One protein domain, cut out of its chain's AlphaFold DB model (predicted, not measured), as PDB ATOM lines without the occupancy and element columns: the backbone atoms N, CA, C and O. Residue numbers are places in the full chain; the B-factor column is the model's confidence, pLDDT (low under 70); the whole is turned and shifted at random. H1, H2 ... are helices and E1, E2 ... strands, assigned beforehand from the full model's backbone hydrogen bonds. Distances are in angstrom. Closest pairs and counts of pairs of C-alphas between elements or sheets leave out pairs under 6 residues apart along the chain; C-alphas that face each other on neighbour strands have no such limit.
ATOM      1  N   ILE A   3     368.299 283.728 313.831       96.62
ATOM      2  CA  ILE A   3     366.976 283.185 314.146       96.62
ATOM      3  C   ILE A   3     365.915 284.275 314.003       96.62
ATOM      4  O   ILE A   3     366.221 285.459 314.132       96.62
ATOM      5  N   GLU A   4     364.679 283.864 313.767       97.75
ATOM      6  CA  GLU A   4     363.474 284.685 313.864       97.75
ATOM      7  C   GLU A   4     362.661 284.224 315.077       97.75
ATOM      8  O   GLU A   4     362.446 283.023 315.243       97.75
ATOM      9  N   SER A   5     362.255 285.147 315.947       97.38
ATOM     10  CA  SER A   5     361.459 284.850 317.146       97.38
ATOM     11  C   SER A   5     360.590 286.059 317.529       97.38
ATOM     12  O   SER A   5     361.042 286.927 318.278       97.38
ATOM     13  N   PRO A   6     359.344 286.144 317.024       97.38
ATOM     14  CA  PRO A   6     358.447 287.287 317.258       97.38
ATOM     15  C   PRO A   6     358.101 287.554 318.728       97.38
ATOM     16  O   PRO A   6     357.795 288.679 319.118       97.38
ATOM     17  N   GLU A   7     358.149 286.520 319.564       97.56
ATOM     18  CA  GLU A   7     357.820 286.621 320.987       97.56
ATOM     19  C   GLU A   7     359.017 287.026 321.854       97.56
ATOM     20  O   GLU A   7     358.820 287.469 322.983       97.56
ATOM     21  N   LEU A   8     360.248 286.932 321.333       95.81
ATOM     22  CA  LEU A   8     361.461 287.219 322.101       95.81
ATOM     23  C   LEU A   8     361.604 288.709 322.439       95.81
ATOM     24  O   LEU A   8     362.069 289.039 323.525       95.81
ATOM     25  N   LYS A   9     361.203 289.600 321.521       95.25
ATOM     26  CA  LYS A   9     361.068 291.060 321.718       95.25
ATOM     27  C   LYS A   9     362.250 291.762 322.409       95.25
ATOM     28  O   LYS A   9     362.064 292.782 323.063       95.25
ATOM     29  N   LEU A  10     363.471 291.248 322.248       94.25
ATOM     30  CA  LEU A  10     364.665 291.904 322.787       94.25
ATOM     31  C   LEU A  10     365.024 293.146 321.965       94.25
ATOM     32  O   LEU A  10     365.091 293.083 320.736       94.25
ATOM     33  N   ASP A  11     365.332 294.234 322.660       94.81
ATOM     34  CA  ASP A  11     365.870 295.496 322.137       94.81
ATOM     35  C   ASP A  11     367.321 295.756 322.592       94.81
ATOM     36  O   ASP A  11     367.991 296.657 322.086       94.81
ATOM     37  N   VAL A  12     367.842 294.916 323.489       95.06
ATOM     38  CA  VAL A  12     369.210 294.966 324.012       95.06
ATOM     39  C   VAL A  12     370.036 293.754 323.588       95.06
ATOM     40  O   VAL A  12     369.521 292.662 323.343       95.06
ATOM     41  N   VAL A  13     371.359 293.931 323.545       94.69
ATOM     42  CA  VAL A  13     372.292 292.812 323.385       94.69
ATOM     43  C   VAL A  13     372.387 292.046 324.699       94.69
ATOM     44  O   VAL A  13     372.854 292.582 325.704       94.69
ATOM     45  N   LEU A  14     372.024 290.767 324.680       92.19
ATOM     46  CA  LEU A  14     372.252 289.876 325.813       92.19
ATOM     47  C   LEU A  14     373.602 289.188 325.676       92.19
ATOM     48  O   LEU A  14     373.939 288.660 324.613       92.19
ATOM     49  N   LYS A  15     374.364 289.153 326.771       88.31
ATOM     50  CA  LYS A  15     375.653 288.469 326.835       88.31
ATOM     51  C   LYS A  15     375.700 287.485 328.002       88.31
ATOM     52  O   LYS A  15     375.803 287.882 329.152       88.31
ATOM     53  N   GLY A  16     375.717 286.196 327.677       83.56
ATOM     54  CA  GLY A  16     376.012 285.093 328.590       83.56
ATOM     55  C   GLY A  16     376.988 284.098 327.954       83.56
ATOM     56  O   GLY A  16     377.938 284.496 327.258       83.56
ATOM     57  N   LYS A  17     376.718 282.795 328.141       77.69
ATOM     58  CA  LYS A  17     377.409 281.694 327.434       77.69
ATOM     59  C   LYS A  17     377.368 281.907 325.915       77.69
ATOM     60  O   LYS A  17     378.376 281.731 325.236       77.69
ATOM     61  N   PHE A  18     376.233 282.406 325.430       83.56
ATOM     62  CA  PHE A  18     376.017 282.909 324.076       83.56
ATOM     63  C   PHE A  18     375.645 284.400 324.128       83.56
ATOM     64  O   PHE A  18     375.322 284.941 325.182       83.56
ATOM     65  N   PHE A  19     375.761 285.085 323.000       89.88
ATOM     66  CA  PHE A  19     375.214 286.400 322.743       89.88
ATOM     67  C   PHE A  19     373.930 286.268 321.926       89.88
ATOM     68  O   PHE A  19     373.834 285.399 321.056       89.88
ATOM     69  N   ILE A  20     372.987 287.166 322.192       94.69
ATOM     70  CA  ILE A  20     371.801 287.397 321.370       94.69
ATOM     71  C   ILE A  20     371.810 288.881 321.023       94.69
ATOM     72  O   ILE A  20     371.777 289.726 321.917       94.69
ATOM     73  N   ILE A  21     371.925 289.192 319.736       95.88
ATOM     74  CA  ILE A  21     371.990 290.566 319.230       95.88
ATOM     75  C   ILE A  21     370.734 290.814 318.390       95.88
ATOM     76  O   ILE A  21     370.548 290.102 317.398       95.88
ATOM     77  N   PRO A  22     369.874 291.783 318.748       97.12
ATOM     78  CA  PRO A  22     368.722 292.139 317.930       97.12
ATOM     79  C   PRO A  22     369.175 292.757 316.604       97.12
ATOM     80  O   PRO A  22     370.020 293.647 316.569       97.12
ATOM     81  N   LEU A  23     368.601 292.271 315.503       97.00
ATOM     82  CA  LEU A  23     368.819 292.781 314.143       97.00
ATOM     83  C   LEU A  23     367.596 293.553 313.608       97.00
ATOM     84  O   LEU A  23     367.611 294.028 312.473       97.00
ATOM     85  N   GLY A  24     366.535 293.657 314.415       95.88
ATOM     86  CA  GLY A  24     365.235 294.205 314.025       95.88
ATOM     87  C   GLY A  24     364.357 293.197 313.276       95.88
ATOM     88  O   GLY A  24     364.825 292.150 312.829       95.88
ATOM     89  N   ARG A  25     363.063 293.524 313.135       96.44
ATOM     90  CA  ARG A  25     362.048 292.663 312.487       96.44
ATOM     91  C   ARG A  25     362.039 291.242 313.064       96.44
ATOM     92  O   ARG A  25     362.115 290.278 312.310       96.44
ATOM     93  N   ASP A  26     362.062 291.150 314.392       97.50
ATOM     94  CA  ASP A  26     362.056 289.891 315.148       97.50
ATOM     95  C   ASP A  26     363.215 288.934 314.832       97.50
ATOM     96  O   ASP A  26     363.147 287.736 315.118       97.50
ATOM     97  N   LYS A  27     364.303 289.452 314.246       98.12
ATOM     98  CA  LYS A  27     365.508 288.685 313.929       98.12
ATOM     99  C   LYS A  27     366.600 288.930 314.948       98.12
ATOM    100  O   LYS A  27     366.849 290.060 315.367       98.12
ATOM    101  N   TYR A  28     367.316 287.859 315.259       97.25
ATOM    102  CA  TYR A  28     368.379 287.865 316.249       97.25
ATOM    103  C   TYR A  28     369.596 287.113 315.733       97.25
ATOM    104  O   TYR A  28     369.492 285.986 315.241       97.25
ATOM    105  N   GLN A  29     370.772 287.717 315.877       95.62
ATOM    106  CA  GLN A  29     372.029 287.012 315.692       95.62
ATOM    107  C   GLN A  29     372.397 286.302 316.990       95.62
ATOM    108  O   GLN A  29     372.597 286.936 318.026       95.62
ATOM    109  N   VAL A  30     372.546 284.983 316.905       93.00
ATOM    110  CA  VAL A  30     372.937 284.137 318.031       93.00
ATOM    111  C   VAL A  30     374.296 283.515 317.756       93.00
ATOM    112  O   VAL A  30     374.575 282.983 316.670       93.00
ATOM    113  N   GLY A  31     375.155 283.569 318.763       89.31
ATOM    114  CA  GLY A  31     376.451 282.923 318.743       89.31
ATOM    115  C   GLY A  31     377.152 283.031 320.088       89.31
ATOM    116  O   GLY A  31     376.599 283.502 321.050       89.31
ATOM    117  N   ALA A  32     378.374 282.574 320.260       85.38
ATOM    118  CA  ALA A  32     379.044 281.650 319.379       85.38
ATOM    119  C   ALA A  32     379.504 280.465 320.219       85.38
ATOM    120  O   ALA A  32     379.824 280.610 321.398       85.38
ATOM    121  N   THR A  33     379.573 279.298 319.596       78.12
ATOM    122  CA  THR A  33     380.267 278.158 320.181       78.12
ATOM    123  C   THR A  33     381.767 278.464 320.277       78.12
ATOM    124  O   THR A  33     382.329 279.256 319.505       78.12
ATOM    125  N   TYR A  34     382.422 277.850 321.261       68.06
ATOM    126  CA  TYR A  34     383.873 277.879 321.415       68.06
ATOM    127  C   TYR A  34     384.379 276.446 321.247       68.06
ATOM    128  O   TYR A  34     384.059 275.580 322.057       68.06
ATOM    129  N   LYS A  35     385.121 276.181 320.171       65.50
ATOM    130  CA  LYS A  35     385.847 274.923 319.971       65.50
ATOM    131  C   LYS A  35     387.320 275.284 319.799       65.50
ATOM    132  O   LYS A  35     387.622 276.179 319.014       65.50
ATOM    133  N   GLN A  36     388.201 274.653 320.573       51.84
ATOM    134  CA  GLN A  36     389.652 274.841 320.441       51.84
ATOM    135  C   GLN A  36     390.253 273.972 319.324       51.84
ATOM    136  O   GLN A  36     391.316 274.307 318.815       51.84
ATOM    137  N   ASP A  37     389.556 272.916 318.892       47.72
ATOM    138  CA  ASP A  37     390.006 272.063 317.792       47.72
ATOM    139  C   ASP A  37     389.654 272.641 316.420       47.72
ATOM    140  O   ASP A  37     388.482 272.713 316.039       47.72
ATOM    141  N   VAL A  38     390.703 272.946 315.656       51.38
ATOM    142  CA  VAL A  38     390.701 273.230 314.209       51.38
ATOM    143  C   VAL A  38     390.251 272.034 313.357       51.38
ATOM    144  O   VAL A  38     389.973 272.190 312.170       51.38
ATOM    145  N   ASN A  39     390.099 270.851 313.959       46.75
ATOM    146  CA  ASN A  39     389.579 269.671 313.285       46.75
ATOM    147  C   ASN A  39     388.052 269.736 313.163       46.75
ATOM    148  O   ASN A  39     387.314 269.474 314.122       46.75
ATOM    149  N   VAL A  40     387.616 270.157 311.971       49.31
ATOM    150  CA  VAL A  40     386.503 269.622 311.163       49.31
ATOM    151  C   VAL A  40     385.436 268.869 311.970       49.31
ATOM    152  O   VAL A  40     385.196 267.683 311.782       49.31
ATOM    153  N   ALA A  41     384.756 269.547 312.893       48.66
ATOM    154  CA  ALA A  41     383.416 269.096 313.234       48.66
ATOM    155  C   ALA A  41     382.528 269.664 312.136       48.66
ATOM    156  O   ALA A  41     382.435 270.887 312.026       48.66
ATOM    157  N   GLY A  42     381.951 268.787 311.313       58.06
ATOM    158  CA  GLY A  42     381.019 269.176 310.260       58.06
ATOM    159  C   GLY A  42     379.960 270.147 310.779       58.06
ATOM    160  O   GLY A  42     379.652 270.175 311.979       58.06
ATOM    161  N   GLU A  43     379.426 270.954 309.865       61.22
ATOM    162  CA  GLU A  43     378.401 271.973 310.113       61.22
ATOM    163  C   GLU A  43     377.309 271.487 311.086       61.22
ATOM    164  O   GLU A  43     376.911 272.207 312.007       61.22
ATOM    165  N   ASP A  44     376.943 270.211 310.960       71.25
ATOM    166  CA  ASP A  44     375.923 269.513 311.735       71.25
ATOM    167  C   ASP A  44     376.175 269.473 313.247       71.25
ATOM    168  O   ASP A  44     375.248 269.710 314.026       71.25
ATOM    169  N   LEU A  45     377.408 269.232 313.710       75.62
ATOM    170  CA  LEU A  45     377.675 269.142 315.154       75.62
ATOM    171  C   LEU A  45     377.616 270.524 315.817       75.62
ATOM    172  O   LEU A  45     377.096 270.666 316.926       75.62
ATOM    173  N   GLY A  46     378.152 271.547 315.144       76.50
ATOM    174  CA  GLY A  46     378.092 272.929 315.620       76.50
ATOM    175  C   GLY A  46     376.655 273.447 315.659       76.50
ATOM    176  O   GLY A  46     376.244 274.054 316.651       76.50
ATOM    177  N   ARG A  47     375.877 273.129 314.619       79.75
ATOM    178  CA  ARG A  47     374.452 273.447 314.528       79.75
ATOM    179  C   ARG A  47     373.644 272.753 315.624       79.75
ATOM    180  O   ARG A  47     372.872 273.430 316.297       79.75
ATOM    181  N   LYS A  48     373.861 271.452 315.854       83.94
ATOM    182  CA  LYS A  48     373.183 270.680 316.911       83.94
ATOM    183  C   LYS A  48     373.435 271.273 318.297       83.94
ATOM    184  O   LYS A  48     372.477 271.611 318.982       83.94
ATOM    185  N   LYS A  49     374.701 271.507 318.662       82.88
ATOM    186  CA  LYS A  49     375.061 272.107 319.962       82.88
ATOM    187  C   LYS A  49     374.456 273.492 320.167       82.88
ATOM    188  O   LYS A  49     374.097 273.851 321.282       82.88
ATOM    189  N   MET A  50     374.389 274.293 319.103       84.44
ATOM    190  CA  MET A  50     373.779 275.615 319.185       84.44
ATOM    191  C   MET A  50     372.259 275.526 319.341       84.44
ATOM    192  O   MET A  50     371.695 276.319 320.083       84.44
ATOM    193  N   LYS A  51     371.610 274.568 318.669       87.38
ATOM    194  CA  LYS A  51     370.175 274.320 318.832       87.38
ATOM    195  C   LYS A  51     369.857 273.879 320.260       87.38
ATOM    196  O   LYS A  51     369.016 274.498 320.887       87.38
ATOM    197  N   GLU A  52     370.573 272.886 320.785       88.62
ATOM    198  CA  GLU A  52     370.411 272.404 322.169       88.62
ATOM    199  C   GLU A  52     370.559 273.552 323.176       88.62
ATOM    200  O   GLU A  52     369.697 273.765 324.019       88.62
ATOM    201  N   ALA A  53     371.601 274.372 323.021       85.88
ATOM    202  CA  ALA A  53     371.806 275.529 323.882       85.88
ATOM    203  C   ALA A  53     370.724 276.615 323.757       85.88
ATOM    204  O   ALA A  53     370.460 277.325 324.724       85.88
ATOM    205  N   LEU A  54     370.151 276.798 322.565       89.50
ATOM    206  CA  LEU A  54     369.049 277.731 322.349       89.50
ATOM    207  C   LEU A  54     367.743 277.210 322.944       89.50
ATOM    208  O   LEU A  54     367.020 277.997 323.539       89.50
ATOM    209  N   ASP A  55     367.476 275.910 322.819       91.31
ATOM    210  CA  ASP A  55     366.303 275.256 323.406       91.31
ATOM    211  C   ASP A  55     366.350 275.297 324.947       91.31
ATOM    212  O   ASP A  55     365.313 275.421 325.588       91.31
ATOM    213  N   GLU A  56     367.544 275.235 325.551       90.25
ATOM    214  CA  GLU A  56     367.735 275.425 327.000       90.25
ATOM    215  C   GLU A  56     367.544 276.884 327.447       90.25
ATOM    216  O   GLU A  56     367.142 277.139 328.582       90.25
ATOM    217  N   LEU A  57     367.892 277.851 326.589       89.06
ATOM    218  CA  LEU A  57     367.931 279.273 326.941       89.06
ATOM    219  C   LEU A  57     366.610 280.000 326.664       89.06
ATOM    220  O   LEU A  57     366.243 280.904 327.413       89.06
ATOM    221  N   LEU A  58     365.945 279.677 325.556       91.12
ATOM    222  CA  LEU A  58     364.748 280.369 325.095       91.12
ATOM    223  C   LEU A  58     363.493 279.629 325.549       91.12
ATOM    224  O   LEU A  58     363.313 278.450 325.275       91.12
ATOM    225  N   THR A  59     362.580 280.362 326.181       93.00
ATOM    226  CA  THR A  59     361.251 279.865 326.571       93.00
ATOM    227  C   THR A  59     360.187 280.084 325.494       93.00
ATOM    228  O   THR A  59     359.051 279.647 325.654       93.00
ATOM    229  N   VAL A  60     360.548 280.766 324.404       95.75
ATOM    230  CA  VAL A  60     359.667 281.142 323.292       95.75
ATOM    231  C   VAL A  60     360.105 280.461 321.993       95.75
ATOM    232  O   VAL A  60     361.295 280.168 321.821       95.75
ATOM    233  N   PRO A  61     359.179 280.212 321.051       96.44
ATOM    234  CA  PRO A  61     359.512 279.571 319.787       96.44
ATOM    235  C   PRO A  61     360.435 280.442 318.926       96.44
ATOM    236  O   PRO A  61     360.362 281.674 318.916       96.44
ATOM    237  N   TYR A  62     361.290 279.783 318.146       96.75
ATOM    238  CA  TYR A  62     362.167 280.437 317.183       96.75
ATOM    239  C   TYR A  62     362.347 279.591 315.919       96.75
ATOM    240  O   TYR A  62     362.234 278.364 315.937       96.75
ATOM    241  N   LYS A  63     362.680 280.255 314.812       96.56
ATOM    242  CA  LYS A  63     362.981 279.634 313.521       96.56
ATOM    243  C   LYS A  63     364.403 279.991 313.079       96.56
ATOM    244  O   LYS A  63     364.690 281.169 312.864       96.56
ATOM    245  N   PRO A  64     365.309 279.016 312.894       93.62
ATOM    246  CA  PRO A  64     366.607 279.273 312.279       93.62
ATOM    247  C   PRO A  64     366.445 279.744 310.828       93.62
ATOM    248  O   PRO A  64     365.777 279.082 310.037       93.62
ATOM    249  N   LEU A  65     367.073 280.867 310.473       95.12
ATOM    250  CA  LEU A  65     367.065 281.426 309.116       95.12
ATOM    251  C   LEU A  65     368.378 281.175 308.372       95.12
ATOM    252  O   LEU A  65     368.367 280.895 307.178       95.12
ATOM    253  N   SER A  66     369.513 281.291 309.062       91.69
ATOM    254  CA  SER A  66     370.828 281.065 308.461       91.69
ATOM    255  C   SER A  66     371.865 280.638 309.490       91.69
ATOM    256  O   SER A  66     371.795 280.987 310.675       91.69
ATOM    257  N   TYR A  67     372.862 279.891 309.032       86.69
ATOM    258  CA  TYR A  67     373.970 279.411 309.842       86.69
ATOM    259  C   TYR A  67     375.288 279.641 309.106       86.69
ATOM    260  O   TYR A  67     375.340 279.623 307.883       86.69
TER     261      TYR A  67
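Overview. This is residues 3 to 67 of the 139 residues of an uncharacterized protein of Cryomorphaceae bacterium BACL21 MAG-121220-bin10 (UniProt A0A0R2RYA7). A long opening stretch, residues 3 to 18, leads into a small antiparallel hairpin of E1 and E2; helix H1 lies on E2's side of it, E3 runs near E2, and residues 36 to 42 stick out at one end. The 65 printed residues, of mixed class, have three named strands and one named helix, in the order E1, E2, H1, E3, with under half in named elements. The whole is compact, radius of gyration of the C-alphas 12.3 A, but elongated, 36 by 20 by 19 A.

Arrangement. E1, residues 19 to 24, and E2, residues 27 to 31, form a hairpin, antiparallel at 159 degrees; N 21 and O 29 are within hydrogen-bond range at 2.9 A. The closest C-alphas of E2 and H1, residues 43 to 57, are those of Gly 31 and Met 50, 7.8 A apart. Every O i to N i+4 pair in H1 is within hydrogen-bond range. E3, residues 63 to 66, pairs with no named strand; it is near E2 and apart from E1 and H1.

Along the chain. E1 starts at C-alpha 19 (375.214, 286.400, 322.743) and E3 ends at C-alpha 66 (370.828, 281.065, 308.461). E1 spans 15.4 A, E2 13.3 A, H1 21.1 A and E3 9.4 A.

Size, cuts and confidence. The printed part has no cut; the link E2 to H1 is long, 11 residues. Residues 34 to 43 have pLDDT under 70.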